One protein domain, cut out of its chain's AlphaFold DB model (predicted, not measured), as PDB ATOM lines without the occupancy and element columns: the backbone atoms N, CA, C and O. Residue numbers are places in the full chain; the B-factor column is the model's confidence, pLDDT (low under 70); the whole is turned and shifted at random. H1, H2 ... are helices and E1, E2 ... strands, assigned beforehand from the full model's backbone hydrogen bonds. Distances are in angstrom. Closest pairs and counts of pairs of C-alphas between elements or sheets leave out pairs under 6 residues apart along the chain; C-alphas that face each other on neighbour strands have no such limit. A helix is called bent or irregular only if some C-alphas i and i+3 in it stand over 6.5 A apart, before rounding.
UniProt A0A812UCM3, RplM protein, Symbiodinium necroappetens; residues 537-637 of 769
ATOM      1  N   ILE A 537       8.967 -17.483 -34.398       96.00
ATOM      2  CA  ILE A 537       8.967 -18.167 -35.701       96.00
ATOM      3  C   ILE A 537       8.520 -17.266 -36.859       96.00
ATOM      4  O   ILE A 537       8.980 -17.429 -37.991       96.00
ATOM      5  N   ASP A 538       7.669 -16.288 -36.577       92.62
ATOM      6  CA  ASP A 538       7.198 -15.267 -37.507       92.62
ATOM      7  C   ASP A 538       8.288 -14.251 -37.892       92.62
ATOM      8  O   ASP A 538       8.168 -13.589 -38.924       92.62
ATOM      9  N   LEU A 539       9.379 -14.175 -37.121       93.19
ATOM     10  CA  LEU A 539      10.514 -13.269 -37.322       93.19
ATOM     11  C   LEU A 539      11.762 -13.966 -37.880       93.19
ATOM     12  O   LEU A 539      12.762 -13.309 -38.165       93.19
ATOM     13  N   CYS A 540      11.728 -15.280 -38.126       92.88
ATOM     14  CA  CYS A 540      12.902 -16.019 -38.610       92.88
ATOM     15  C   CYS A 540      13.468 -15.475 -39.941       92.88
ATOM     16  O   CYS A 540      14.663 -15.599 -40.224       92.88
ATOM     17  N   TRP A 541      12.618 -14.859 -40.772       92.75
ATOM     18  CA  TRP A 541      12.988 -14.282 -42.065       92.75
ATOM     19  C   TRP A 541      13.909 -13.062 -41.936       92.75
ATOM     20  O   TRP A 541      14.631 -12.767 -42.888       92.75
ATOM     21  N   VAL A 542      13.962 -12.402 -40.768       94.19
ATOM     22  CA  VAL A 542      14.886 -11.286 -40.488       94.19
ATOM     23  C   VAL A 542      16.344 -11.728 -40.659       94.19
ATOM     24  O   VAL A 542      17.198 -10.949 -41.077       94.19
ATOM     25  N   GLY A 543      16.643 -13.018 -40.473       94.38
ATOM     26  CA  GLY A 543      17.969 -13.558 -40.766       94.38
ATOM     27  C   GLY A 543      18.429 -13.361 -42.222       94.38
ATOM     28  O   GLY A 543      19.628 -13.428 -42.490       94.38
ATOM     29  N   ALA A 544      17.530 -13.055 -43.168       95.00
ATOM     30  CA  ALA A 544      17.881 -12.731 -44.553       95.00
ATOM     31  C   ALA A 544      18.803 -11.506 -44.689       95.00
ATOM     32  O   ALA A 544      19.506 -11.390 -45.697       95.00
ATOM     33  N   PHE A 545      18.850 -10.629 -43.679       96.62
ATOM     34  CA  PHE A 545      19.744  -9.469 -43.651       96.62
ATOM     35  C   PHE A 545      21.210  -9.827 -43.360       96.62
ATOM     36  O   PHE A 545      22.100  -9.022 -43.639       96.62
ATOM     37  N   PHE A 546      21.501 -11.050 -42.896       96.56
ATOM     38  CA  PHE A 546      22.871 -11.540 -42.731       96.56
ATOM     39  C   PHE A 546      23.517 -11.869 -44.083       96.56
ATOM     40  O   PHE A 546      23.649 -13.031 -44.483       96.56
ATOM     41  N   LYS A 547      23.950 -10.825 -44.796       95.38
ATOM     42  CA  LYS A 547      24.639 -10.943 -46.083       95.38
ATOM     43  C   LYS A 547      25.932 -11.747 -45.939       95.38
ATOM     44  O   LYS A 547      26.775 -11.455 -45.100       95.38
ATOM     45  N   GLN A 548      26.102 -12.734 -46.809       95.88
ATOM     46  CA  GLN A 548      27.332 -13.514 -46.914       95.88
ATOM     47  C   GLN A 548      28.549 -12.608 -47.164       95.88
ATOM     48  O   GLN A 548      28.519 -11.763 -48.060       95.88
ATOM     49  N   GLY A 549      29.618 -12.820 -46.397       95.31
ATOM     50  CA  GLY A 549      30.869 -12.064 -46.482       95.31
ATOM     51  C   GLY A 549      30.846 -10.695 -45.799       95.31
ATOM     52  O   GLY A 549      31.847  -9.992 -45.861       95.31
ATOM     53  N   ALA A 550      29.734 -10.311 -45.168       95.81
ATOM     54  CA  ALA A 550      29.657  -9.102 -44.355       95.81
ATOM     55  C   ALA A 550      29.990  -9.399 -42.884       95.81
ATOM     56  O   ALA A 550      29.757 -10.513 -42.405       95.81
ATOM     57  N   VAL A 551      30.525  -8.403 -42.176       95.75
ATOM     58  CA  VAL A 551      30.893  -8.498 -40.759       95.75
ATOM     59  C   VAL A 551      29.785  -7.902 -39.902       95.75
ATOM     60  O   VAL A 551      29.290  -6.815 -40.181       95.75
ATOM     61  N   PHE A 552      29.398  -8.611 -38.849       95.69
ATOM     62  CA  PHE A 552      28.376  -8.179 -37.905       95.69
ATOM     63  C   PHE A 552      28.945  -8.134 -36.492       95.69
ATOM     64  O   PHE A 552      29.799  -8.946 -36.149       95.69
ATOM     65  N   LYS A 553      28.450  -7.213 -35.670       94.88
ATOM     66  CA  LYS A 553      28.742  -7.128 -34.238       94.88
ATOM     67  C   LYS A 553      27.480  -7.464 -33.459       94.88
ATOM     68  O   LYS A 553      26.416  -6.935 -33.781       94.88
ATOM     69  N   HIS A 554      27.607  -8.330 -32.459       93.38
ATOM     70  CA  HIS A 554      26.554  -8.564 -31.472       93.38
ATOM     71  C   HIS A 554      26.728  -7.587 -30.302       93.38
ATOM     72  O   HIS A 554      27.811  -7.509 -29.724       93.38
ATOM     73  N   ALA A 555      25.688  -6.818 -29.990       86.44
ATOM     74  CA  ALA A 555      25.690  -5.775 -28.968       86.44
ATOM     75  C   ALA A 555      25.391  -6.320 -27.561       86.44
ATOM     76  O   ALA A 555      25.860  -5.753 -26.577       86.44
ATOM     77  N   ASP A 556      24.669  -7.439 -27.461       77.94
ATOM     78  CA  ASP A 556      24.276  -8.019 -26.177       77.94
ATOM     79  C   ASP A 556      25.320  -9.024 -25.664       77.94
ATOM     80  O   ASP A 556      25.750  -9.921 -26.390       77.94
ATOM     81  N   GLY A 557      25.708  -8.900 -24.390       64.06
ATOM     82  CA  GLY A 557      26.471  -9.936 -23.675       64.06
ATOM     83  C   GLY A 557      27.831  -9.530 -23.102       64.06
ATOM     84  O   GLY A 557      28.571 -10.404 -22.662       64.06
ATOM     85  N   GLY A 558      28.195  -8.243 -23.102       72.12
ATOM     86  CA  GLY A 558      29.449  -7.751 -22.499       72.12
ATOM     87  C   GLY A 558      30.739  -8.146 -23.238       72.12
ATOM     88  O   GLY A 558      31.779  -7.540 -23.007       72.12
ATOM     89  N   ASN A 559      30.664  -9.104 -24.163       76.62
ATOM     90  CA  ASN A 559      31.739  -9.495 -25.064       76.62
ATOM     91  C   ASN A 559      31.388  -9.018 -26.471       76.62
ATOM     92  O   ASN A 559      30.560  -9.626 -27.148       76.62
ATOM     93  N   GLU A 560      32.015  -7.929 -26.911       80.56
ATOM     94  CA  GLU A 560      31.887  -7.459 -28.288       80.56
ATOM     95  C   GLU A 560      32.421  -8.525 -29.252       80.56
ATOM     96  O   GLU A 560      33.631  -8.679 -29.428       80.56
ATOM     97  N   GLN A 561      31.518  -9.285 -29.873       90.06
ATOM     98  CA  GLN A 561      31.891 -10.337 -30.807       90.06
ATOM     99  C   GLN A 561      31.616  -9.890 -32.240       90.06
ATOM    100  O   GLN A 561      30.468  -9.665 -32.630       90.06
ATOM    101  N   TYR A 562      32.688  -9.787 -33.028       92.94
ATOM    102  CA  TYR A 562      32.621  -9.582 -34.471       92.94
ATOM    103  C   TYR A 562      32.530 -10.935 -35.169       92.94
ATOM    104  O   TYR A 562      33.250 -11.876 -34.840       92.94
ATOM    105  N   VAL A 563      31.629 -11.033 -36.137       94.88
ATOM    106  CA  VAL A 563      31.252 -12.286 -36.779       94.88
ATOM    107  C   VAL A 563      31.197 -12.078 -38.286       94.88
ATOM    108  O   VAL A 563      30.405 -11.273 -38.776       94.88
ATOM    109  N   LEU A 564      31.995 -12.835 -39.043       95.75
ATOM    110  CA  LEU A 564      31.853 -12.892 -40.497       95.75
ATOM    111  C   LEU A 564      30.652 -13.773 -40.856       95.75
ATOM    112  O   LEU A 564      30.645 -14.967 -40.556       95.75
ATOM    113  N   SER A 565      29.646 -13.221 -41.529       97.25
ATOM    114  CA  SER A 565      28.487 -14.001 -41.964       97.25
ATOM    115  C   SER A 565      28.843 -14.950 -43.109       97.25
ATOM    116  O   SER A 565      29.296 -14.553 -44.185       97.25
ATOM    117  N   LEU A 566      28.531 -16.226 -42.913       97.06
ATOM    118  CA  LEU A 566      28.525 -17.274 -43.929       97.06
ATOM    119  C   LEU A 566      27.158 -17.374 -44.629       97.06
ATOM    120  O   LEU A 566      26.894 -18.331 -45.359       97.06
ATOM    121  N   GLY A 567      26.286 -16.383 -44.451       96.00
ATOM    122  CA  GLY A 567      25.012 -16.249 -45.145       96.00
ATOM    123  C   GLY A 567      23.850 -16.996 -44.493       96.00
ATOM    124  O   GLY A 567      24.021 -17.841 -43.618       96.00
ATOM    125  N   PHE A 568      22.648 -16.684 -44.971       96.56
ATOM    126  CA  PHE A 568      21.371 -17.182 -44.460       96.56
ATOM    127  C   PHE A 568      20.788 -18.333 -45.292       96.56
ATOM    128  O   PHE A 568      20.923 -18.365 -46.524       96.56
ATOM    129  N   ARG A 569      20.093 -19.278 -44.640       95.44
ATOM    130  CA  ARG A 569      19.369 -20.386 -45.295       95.44
ATOM    131  C   ARG A 569      17.947 -20.550 -44.752       95.44
ATOM    132  O   ARG A 569      17.598 -21.587 -44.197       95.44
ATOM    133  N   LYS A 570      17.105 -19.544 -45.003       94.81
ATOM    134  CA  LYS A 570      15.658 -19.477 -44.698       94.81
ATOM    135  C   LYS A 570      15.282 -19.435 -43.210       94.81
ATOM    136  O   LYS A 570      14.327 -18.744 -42.886       94.81
ATOM    137  N   TRP A 571      15.995 -20.148 -42.344       96.81
ATOM    138  CA  TRP A 571      15.658 -20.253 -40.920       96.81
ATOM    139  C   TRP A 571      16.733 -19.661 -40.015       96.81
ATOM    140  O   TRP A 571      16.417 -18.968 -39.063       96.81
ATOM    141  N   ALA A 572      18.003 -19.886 -40.345       97.38
ATOM    142  CA  ALA A 572      19.139 -19.375 -39.591       97.38
ATOM    143  C   ALA A 572      20.259 -18.942 -40.541       97.38
ATOM    144  O   ALA A 572      20.367 -19.437 -41.675       97.38
ATOM    145  N   ALA A 573      21.085 -18.010 -40.075       97.19
ATOM    146  CA  ALA A 573      22.372 -17.700 -40.676       97.19
ATOM    147  C   ALA A 573      23.494 -18.369 -39.880       97.19
ATOM    148  O   ALA A 573      23.304 -18.787 -38.741       97.19
ATOM    149  N   ALA A 574      24.655 -18.507 -40.505       97.00
ATOM    150  CA  ALA A 574      25.859 -18.978 -39.839       97.00
ATOM    151  C   ALA A 574      26.899 -17.866 -39.840       97.00
ATOM    152  O   ALA A 574      27.006 -17.120 -40.813       97.00
ATOM    153  N   GLY A 575      27.656 -17.779 -38.761       95.12
ATOM    154  CA  GLY A 575      28.676 -16.778 -38.528       95.12
ATOM    155  C   GLY A 575      29.997 -17.411 -38.115       95.12
ATOM    156  O   GLY A 575      30.012 -18.490 -37.527       95.12
ATOM    157  N   PHE A 576      31.102 -16.742 -38.421       92.25
ATOM    158  CA  PHE A 576      32.453 -17.176 -38.088       92.25
ATOM    159  C   PHE A 576      33.216 -16.069 -37.332       92.25
ATOM    160  O   PHE A 576      33.762 -15.162 -37.963       92.25
ATOM    161  N   PRO A 577      33.204 -16.094 -35.987       77.44
ATOM    162  CA  PRO A 577      34.076 -15.276 -35.139       77.44
ATOM    163  C   PRO A 577      35.476 -15.865 -34.919       77.44
ATOM    164  O   PRO A 577      36.411 -15.097 -34.779       77.44
ATOM    165  N   LEU A 578      35.598 -17.198 -34.854       66.31
ATOM    166  CA  LEU A 578      36.811 -18.034 -34.675       66.31
ATOM    167  C   LEU A 578      36.386 -19.524 -34.710       66.31
ATOM    168  O   LEU A 578      37.082 -20.383 -35.237       66.31
ATOM    169  N   HIS A 579      35.196 -19.802 -34.165       74.62
ATOM    170  CA  HIS A 579      34.400 -21.026 -34.310       74.62
ATOM    171  C   HIS A 579      33.060 -20.675 -34.967       74.62
ATOM    172  O   HIS A 579      32.684 -19.507 -34.984       74.62
ATOM    173  N   ILE A 580      32.320 -21.649 -35.503       85.12
ATOM    174  CA  ILE A 580      31.001 -21.370 -36.089       85.12
ATOM    175  C   ILE A 580      29.985 -21.044 -34.995       85.12
ATOM    176  O   ILE A 580      29.830 -21.802 -34.040       85.12
ATOM    177  N   VAL A 581      29.232 -19.967 -35.201       90.25
ATOM    178  CA  VAL A 581      28.054 -19.604 -34.411       90.25
ATOM    179  C   VAL A 581      26.825 -19.548 -35.312       90.25
ATOM    180  O   VAL A 581      26.902 -19.134 -36.469       90.25
ATOM    181  N   TRP A 582      25.675 -19.969 -34.800       91.50
ATOM    182  CA  TRP A 582      24.402 -19.756 -35.486       91.50
ATOM    183  C   TRP A 582      23.906 -18.340 -35.179       91.50
ATOM    184  O   TRP A 582      23.983 -17.876 -34.045       91.50
ATOM    185  N   MET A 583      23.420 -17.639 -36.195       94.12
ATOM    186  CA  MET A 583      22.949 -16.263 -36.094       94.12
ATOM    187  C   MET A 583      21.446 -16.234 -36.376       94.12
ATOM    188  O   MET A 583      20.992 -16.611 -37.464       94.12
ATOM    189  N   THR A 584      20.685 -15.760 -35.400       90.88
ATOM    190  CA  THR A 584      19.257 -15.447 -35.497       90.88
ATOM    191  C   THR A 584      19.027 -14.033 -34.980       90.88
ATOM    192  O   THR A 584      19.815 -13.507 -34.193       90.88
ATOM    193  N   CYS A 585      17.983 -13.384 -35.485       90.19
ATOM    194  CA  CYS A 585      17.569 -12.067 -35.031       90.19
ATOM    195  C   CYS A 585      16.051 -12.080 -34.910       90.19
ATOM    196  O   CYS A 585      15.361 -12.308 -35.901       90.19
ATOM    197  N   PHE A 586      15.557 -11.861 -33.696       91.00
ATOM    198  CA  PHE A 586      14.128 -11.853 -33.373       91.00
ATOM    199  C   PHE A 586      13.593 -10.431 -33.182       91.00
ATOM    200  O   PHE A 586      12.511 -10.230 -32.648       91.00
ATOM    201  N   GLN A 587      14.375  -9.432 -33.581       91.75
ATOM    202  CA  GLN A 587      14.031  -8.022 -33.493       91.75
ATOM    203  C   GLN A 587      14.385  -7.371 -34.822       91.75
ATOM    204  O   GLN A 587      15.504  -7.510 -35.318       91.75
ATOM    205  N   LEU A 588      13.402  -6.725 -35.443       88.94
ATOM    206  CA  LEU A 588      13.585  -6.077 -36.738       88.94
ATOM    207  C   LEU A 588      14.250  -4.701 -36.588       88.94
ATOM    208  O   LEU A 588      15.135  -4.358 -37.370       88.94
ATOM    209  N   GLN A 589      13.813  -3.941 -35.583       89.19
ATOM    210  CA  GLN A 589      14.352  -2.641 -35.190       89.19
ATOM    211  C   GLN A 589      15.084  -2.796 -33.858       89.19
ATOM    212  O   GLN A 589      14.659  -3.593 -33.023       89.19
ATOM    213  N   ASP A 590      16.200  -2.082 -33.707       88.94
ATOM    214  CA  ASP A 590      17.019  -2.055 -32.484       88.94
ATOM    215  C   ASP A 590      17.487  -3.429 -31.980       88.94
ATOM    216  O   ASP A 590      17.777  -3.614 -30.802       88.94
ATOM    217  N   GLY A 591      17.590  -4.401 -32.895       91.00
ATOM    218  CA  GLY A 591      18.098  -5.730 -32.588       91.00
ATOM    219  C   GLY A 591      19.570  -5.719 -32.162       91.00
ATOM    220  O   GLY A 591      20.316  -4.791 -32.490       91.00
ATOM    221  N   PRO A 592      20.047  -6.797 -31.515       93.06
ATOM    222  CA  PRO A 592      21.410  -6.865 -30.994       93.06
ATOM    223  C   PRO A 592      22.473  -6.920 -32.095       93.06
ATOM    224  O   PRO A 592      23.659  -6.791 -31.820       93.06
ATOM    225  N   TRP A 593      22.083  -7.128 -33.352       95.38
ATOM    226  CA  TRP A 593      23.011  -7.219 -34.468       95.38
ATOM    227  C   TRP A 593      23.156  -5.886 -35.191       95.38
ATOM    228  O   TRP A 593      22.182  -5.307 -35.678       95.38
ATOM    229  N   LYS A 594      24.405  -5.464 -35.365       95.94
ATOM    230  CA  LYS A 594      24.772  -4.352 -36.243       95.94
ATOM    231  C   LYS A 594      25.665  -4.848 -37.368       95.94
ATOM    232  O   LYS A 594      26.581  -5.636 -37.132       95.94
ATOM    233  N   LEU A 595      25.404  -4.404 -38.592       96.31
ATOM    234  CA  LEU A 595      26.343  -4.540 -39.699       96.31
ATOM    235  C   LEU A 595      27.519  -3.603 -39.429       96.31
ATOM    236  O   LEU A 595      27.314  -2.405 -39.271       96.31
ATOM    237  N   ILE A 596      28.736  -4.133 -39.424       96.25
ATOM    238  CA  ILE A 596      29.954  -3.335 -39.318       96.25
ATOM    239  C   ILE A 596      30.501  -3.143 -40.731       96.25
ATOM    240  O   ILE A 596      30.916  -4.124 -41.357       96.25
ATOM    241  N   PRO A 597      30.487  -1.916 -41.280       94.75
ATOM    242  CA  PRO A 597      31.131  -1.636 -42.548       94.75
ATOM    243  C   PRO A 597      32.630  -1.898 -42.423       94.75
ATOM    244  O   PRO A 597      33.328  -1.293 -41.606       94.75
ATOM    245  N   THR A 598      33.124  -2.826 -43.232       94.00
ATOM    246  CA  THR A 598      34.528  -3.224 -43.226       94.00
ATOM    247  C   THR A 598      35.081  -3.283 -44.634       94.00
ATOM    248  O   THR A 598      34.392  -3.703 -45.565       94.00
ATOM    249  N   GLU A 599      36.361  -2.981 -44.766       90.38
ATOM    250  CA  GLU A 599      37.129  -3.192 -45.987       90.38
ATOM    251  C   GLU A 599      38.451  -3.876 -45.654       90.38
ATOM    252  O   GLU A 599      38.960  -3.754 -44.543       90.38
ATOM    253  N   LEU A 600      39.026  -4.610 -46.601       90.06
ATOM    254  CA  LEU A 600      40.360  -5.157 -46.391       90.06
ATOM    255  C   LEU A 600      41.394  -4.048 -46.551       90.06
ATOM    256  O   LEU A 600      41.395  -3.338 -47.552       90.06
ATOM    257  N   ALA A 601      42.271  -3.907 -45.564       89.00
ATOM    258  CA  ALA A 601      43.427  -3.039 -45.657       89.00
ATOM    259  C   ALA A 601      44.475  -3.690 -46.565       89.00
ATOM    260  O   ALA A 601      44.840  -4.859 -46.368       89.00
ATOM    261  N   LEU A 602      44.979  -2.909 -47.524       89.88
ATOM    262  CA  LEU A 602      46.147  -3.282 -48.310       89.88
ATOM    263  C   LEU A 602      47.329  -3.553 -47.398       89.88
ATOM    264  O   LEU A 602      47.535  -2.850 -46.405       89.88
ATOM    265  N   ARG A 603      48.163  -4.509 -47.803       89.75
ATOM    266  CA  ARG A 603      49.416  -4.834 -47.125       89.75
ATOM    267  C   ARG A 603      50.267  -3.598 -46.862       89.75
ATOM    268  O   ARG A 603      50.806  -3.452 -45.768       89.75
ATOM    269  N   ALA A 604      50.335  -2.692 -47.837       88.38
ATOM    270  CA  ALA A 604      51.074  -1.443 -47.731       88.38
ATOM    271  C   ALA A 604      50.586  -0.529 -46.586       88.38
ATOM    272  O   ALA A 604      51.362   0.274 -46.069       88.38
ATOM    273  N   PHE A 605      49.321  -0.663 -46.174       86.56
ATOM    274  CA  PHE A 605      48.651   0.189 -45.188       86.56
ATOM    275  C   PHE A 605      48.403  -0.504 -43.841       86.56
ATOM    276  O   PHE A 605      47.878   0.123 -42.919       86.56
ATOM    277  N   VAL A 606      48.787  -1.776 -43.689       85.06
ATOM    278  CA  VAL A 606      48.692  -2.469 -42.398       85.06
ATOM    279  C   VAL A 606      49.716  -1.866 -41.419       85.06
ATOM    280  O   VAL A 606      50.901  -1.771 -41.754       85.06
ATOM    281  N   PRO A 607      49.309  -1.473 -40.194       81.81
ATOM    282  CA  PRO A 607      50.234  -0.937 -39.203       81.81
ATOM    283  C   PRO A 607      51.390  -1.911 -38.901       81.81
ATOM    284  O   PRO A 607      51.139  -3.095 -38.677       81.81
ATOM    285  N   PRO A 608      52.647  -1.438 -38.776       78.56
ATOM    286  CA  PRO A 608      53.798  -2.299 -38.470       78.56
ATOM    287  C   PRO A 608      53.682  -3.086 -37.155       78.56
ATOM    288  O   PRO A 608      54.377  -4.082 -36.959       78.56
ATOM    289  N   LEU A 609      52.820  -2.630 -36.240       77.12
ATOM    290  CA  LEU A 609      52.550  -3.288 -34.962       77.12
ATOM    291  C   LEU A 609      51.805  -4.622 -35.128       77.12
ATOM    292  O   LEU A 609      51.902  -5.478 -34.250       77.12
ATOM    293  N   SER A 610      51.138  -4.837 -36.263       77.25
ATOM    294  CA  SER A 610      50.404  -6.059 -36.604       77.25
ATOM    295  C   SER A 610      51.350  -7.180 -37.060       77.25
ATOM    296  O   SER A 610      51.215  -7.713 -38.163       77.25
ATOM    297  N   LYS A 611      52.362  -7.507 -36.242       73.56
ATOM    298  CA  LYS A 611      53.426  -8.471 -36.575       73.56
ATOM    299  C   LYS A 611      52.834  -9.774 -37.129       73.56
ATOM    300  O   LYS A 611      52.139 -10.491 -36.420       73.56
ATOM    301  N   GLY A 612      53.150 -10.082 -38.387       74.94
ATOM    302  CA  GLY A 612      52.747 -11.322 -39.063       74.94
ATOM    303  C   GLY A 612      51.470 -11.234 -39.908       74.94
ATOM    304  O   GLY A 612      51.281 -12.093 -40.766       74.94
ATOM    305  N   LEU A 613      50.645 -10.193 -39.749       78.12
ATOM    306  CA  LEU A 613      49.452  -9.987 -40.577       78.12
ATOM    307  C   LEU A 613      49.812  -9.212 -41.849       78.12
ATOM    308  O   LEU A 613      50.410  -8.140 -41.779       78.12
ATOM    309  N   CYS A 614      49.444  -9.747 -43.018       81.75
ATOM    310  CA  CYS A 614      49.605  -9.044 -44.300       81.75
ATOM    311  C   CYS A 614      48.326  -8.351 -44.779       81.75
ATOM    312  O   CYS A 614      48.399  -7.474 -45.627       81.75
ATOM    313  N   SER A 615      47.176  -8.681 -44.195       81.44
ATOM    314  CA  SER A 615      45.941  -7.913 -44.338       81.44
ATOM    315  C   SER A 615      45.164  -7.944 -43.030       81.44
ATOM    316  O   SER A 615      45.312  -8.866 -42.226       81.44
ATOM    317  N   ALA A 616      44.337  -6.929 -42.833       84.88
ATOM    318  CA  ALA A 616      43.364  -6.860 -41.760       84.88
ATOM    319  C   ALA A 616      42.070  -6.257 -42.307       84.88
ATOM    320  O   ALA A 616      42.103  -5.432 -43.219       84.88
ATOM    321  N   TRP A 617      40.936  -6.633 -41.727       87.50
ATOM    322  CA  TRP A 617      39.691  -5.920 -41.973       87.50
ATOM    323  C   TRP A 617      39.746  -4.589 -41.223       87.50
ATOM    324  O   TRP A 617      39.761  -4.559 -39.992       87.50
ATOM    325  N   ARG A 618      39.812  -3.485 -41.964       88.50
ATOM    326  CA  ARG A 618      39.625  -2.141 -41.431       88.50
ATOM    327  C   ARG A 618      38.139  -1.944 -41.176       88.50
ATOM    328  O   ARG A 618      37.326  -2.051 -42.092       88.50
ATOM    329  N   ILE A 619      37.806  -1.655 -39.926       90.88
ATOM    330  CA  ILE A 619      36.480  -1.179 -39.546       90.88
ATOM    331  C   ILE A 619      36.381   0.270 -40.021       90.88
ATOM    332  O   ILE A 619      37.162   1.114 -39.587       90.88
ATOM    333  N   VAL A 620      35.466   0.525 -40.953       91.00
ATOM    334  CA  VAL A 620      35.210   1.869 -41.493       91.00
ATOM    335  C   VAL A 620      34.359   2.665 -40.512       91.00
ATOM    336  O   VAL A 620      34.601   3.847 -40.298       91.00
ATOM    337  N   ASP A 621      33.402   1.986 -39.882       92.75
ATOM    338  CA  ASP A 621      32.515   2.543 -38.871       92.75
ATOM    339  C   ASP A 621      32.303   1.508 -37.756       92.75
ATOM    340  O   ASP A 621      31.762   0.423 -37.985       92.75
ATOM    341  N   ALA A 622      32.789   1.833 -36.556       90.50
ATOM    342  CA  ALA A 622      32.744   0.952 -35.391       90.50
ATOM    343  C   ALA A 622      31.399   0.986 -34.655       90.50
ATOM    344  O   ALA A 622      31.083   0.032 -33.937       90.50
ATOM    345  N   GLU A 623      30.612   2.052 -34.825       93.31
ATOM    346  CA  GLU A 623      29.247   2.103 -34.294       93.31
ATOM    347  C   GLU A 623      28.360   1.117 -35.049       93.31
ATOM    348  O   GLU A 623      27.519   0.438 -34.444       93.31
ATOM    349  N   GLY A 624      28.632   0.985 -36.351       93.62
ATOM    350  CA  GLY A 624      27.927   0.105 -37.257       93.62
ATOM    351  C   GLY A 624      26.514   0.585 -37.556       93.62
ATOM    352  O   GLY A 624      25.979   1.511 -36.955       93.62
ATOM    353  N   VAL A 625      25.872  -0.113 -38.481       95.44
ATOM    354  CA  VAL A 625      24.518   0.192 -38.943       95.44
ATOM    355  C   VAL A 625      23.563  -0.881 -38.413       95.44
ATOM    356  O   VAL A 625      23.926  -2.063 -38.454       95.44
ATOM    357  N   PRO A 626      22.350  -0.543 -37.934       96.31
ATOM    358  CA  PRO A 626      21.350  -1.541 -37.554       96.31
ATOM    359  C   PRO A 626      21.159  -2.618 -38.635       96.31
ATOM    360  O   PRO A 626      21.211  -2.315 -39.829       96.31
ATOM    361  N   LEU A 627      20.937  -3.878 -38.236       96.19
ATOM    362  CA  LEU A 627      20.896  -5.034 -39.150       96.19
ATOM    363  C   LEU A 627      20.015  -4.809 -40.389       96.19
ATOM    364  O   LEU A 627      20.441  -5.105 -41.507       96.19
ATOM    365  N   LEU A 628      18.798  -4.299 -40.193       96.19
ATOM    366  CA  LEU A 628      17.843  -4.055 -41.270       96.19
ATOM    367  C   LEU A 628      18.381  -3.028 -42.279       96.19
ATOM    368  O   LEU A 628      18.458  -3.312 -43.476       96.19
ATOM    369  N   GLU A 629      18.771  -1.850 -41.797       96.50
ATOM    370  CA  GLU A 629      19.285  -0.767 -42.638       96.50
ATOM    371  C   GLU A 629      20.564  -1.185 -43.359       96.50
ATOM    372  O   GLU A 629      20.677  -1.052 -44.581       96.50
ATOM    373  N   GLY A 630      21.501  -1.773 -42.613       95.19
ATOM    374  CA  GLY A 630      22.757  -2.278 -43.139       95.19
ATOM    375  C   GLY A 630      22.532  -3.353 -44.198       95.19
ATOM    376  O   GLY A 630      23.137  -3.303 -45.266       95.19
ATOM    377  N   GLY A 631      21.623  -4.299 -43.955       94.69
ATOM    378  CA  GLY A 631      21.283  -5.351 -44.908       94.69
ATOM    379  C   GLY A 631      20.674  -4.807 -46.205       94.69
ATOM    380  O   GLY A 631      21.077  -5.225 -47.296       94.69
ATOM    381  N   LEU A 632      19.747  -3.846 -46.117       95.31
ATOM    382  CA  LEU A 632      19.145  -3.203 -47.292       95.31
ATOM    383  C   LEU A 632      20.185  -2.417 -48.105       95.31
ATOM    384  O   LEU A 632      20.274  -2.619 -49.320       95.31
ATOM    385  N   ARG A 633      21.031  -1.614 -47.445       94.50
ATOM    386  CA  ARG A 633      22.136  -0.874 -48.086       94.50
ATOM    387  C   ARG A 633      23.170  -1.812 -48.706       94.50
ATOM    388  O   ARG A 633      23.634  -1.586 -49.823       94.50
ATOM    389  N   ALA A 634      23.474  -2.920 -48.031       91.06
ATOM    390  CA  ALA A 634      24.356  -3.960 -48.543       91.06
ATOM    391  C   ALA A 634      23.727  -4.754 -49.700       91.06
ATOM    392  O   ALA A 634      24.430  -5.523 -50.360       91.06
ATOM    393  N   GLY A 635      22.434  -4.585 -49.982       87.44
ATOM    394  CA  GLY A 635      21.778  -5.181 -51.133       87.44
ATOM    395  C   GLY A 635      21.454  -6.662 -50.955       87.44
ATOM    396  O   GLY A 635      21.765  -7.480 -51.825       87.44
ATOM    397  N   VAL A 636      20.855  -7.035 -49.823       92.31
ATOM    398  CA  VAL A 636      20.359  -8.405 -49.633       92.31
ATOM    399  C   VAL A 636      19.193  -8.718 -50.565       92.31
ATOM    400  O   VAL A 636      18.320  -7.891 -50.819       92.31
ATOM    401  N   PHE A 637      19.155  -9.951 -51.065       91.75
ATOM    402  CA  PHE A 637      18.016 -10.439 -51.830       91.75
ATOM    403  C   PHE A 637      16.857 -10.785 -50.893       91.75
ATOM    404  O   PHE A 637      17.010 -11.625 -50.011       91.75
TER     405      PHE A 637
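AT A GLANCE: This is residues 537 to 637 of the 769 residues of the protein "RplM protein" of Symbiodinium necroappetens (UniProt A0A812UCM3). A strongly twisted, curled sheet of five short strands makes the body, with H1 packed on its E2 and E3 part and H2 beside its edge strand E5. From this body the hairpin of E6 and E7, with its long loop of residues 601 to 616, reaches out as an arm and makes the length. The printed part has 101 residues, with two named helices and seven named strands in the order H1 E1 E2 E3 E4 E5 E6 E7 H2; the class is mixed, helices and strands, with under half of the residues, 45, in named elements. The large sheet has the order E4 E3 E2 E1 E5, and both it and the pair E6 E7 are antiparallel. The whole is compact, with a radius of gyration of the C-alphas of 14.2 A, yet elongated, spanning 48 by 26 by 24 A.

IN THESE COORDINATES: H1, residues 537 to 545, begins with C-alpha 537 at (8.967, -18.167, -35.701) and is 16.0 A long; it is irregular, with C-alphas 538 and 541 7.4 A apart. E1 is residues 551 to 554, 10.3 A. E2, residues 561 to 568, is 18.5 A long and bends by 60 degrees at residue 564, where C-alpha 564 is at (31.853, -12.892, -40.497). E3 is residues 573 to 576, E4 581 to 583 and E5 593 to 596. E5 runs on into E6, residues 598 to 600, at 40 degrees. E7 is residues 617 to 619. H2, residues 627 to 633, ends with C-alpha 633 at (22.136, -0.874, -48.086).

HOW THE PARTS SIT: E1 E2 E3 E4 form a meander, each strand the antiparallel neighbour of the one before. Pairing is staggered: E2 pairs with E1 over residues 561 to 564, with N 552 and O 563 2.8 A apart, and with E3 over 564 to 568, with N 566 and O 574 2.7 A apart. N 575 of E3 and O 581 of E4 are at 2.8 A; N 553 of E1 and O 594 of E5 are at 2.8 A. H1 is on this sheet; its closest C-alphas to E2 are those of Ala 544 and Phe 568, 5.7 A apart. H2 is on the sheet too, only just at the sheet's level with a height of 3.9 A; its closest C-alphas to E5 are those of Leu 627 and Lys 594, 4.9 A apart. H1 and H2 touch, the closest C-alphas being those of Phe 545 and Gly 631, 4.6 A apart, at a steep tilt of 43 degrees, the same way. In the hairpin E6 and E7, N 618 and O 599 are 2.7 A apart; H1 is apart from both strands. Every O i to N i+4 pair of H2 is within hydrogen-bond range; in H1 0 of 5 are, but 5 of 6 O i to N i+3 pairs.

THE WHOLE: The C-alphas of Asp 538 and Pro 608, the two farthest apart, are 48.4 A from each other. The printed part has no cut. The link from E6 to E7, 16 residues, is long. Mean pLDDT of the printed part is 90.2; residues 557 and 578 are under 70.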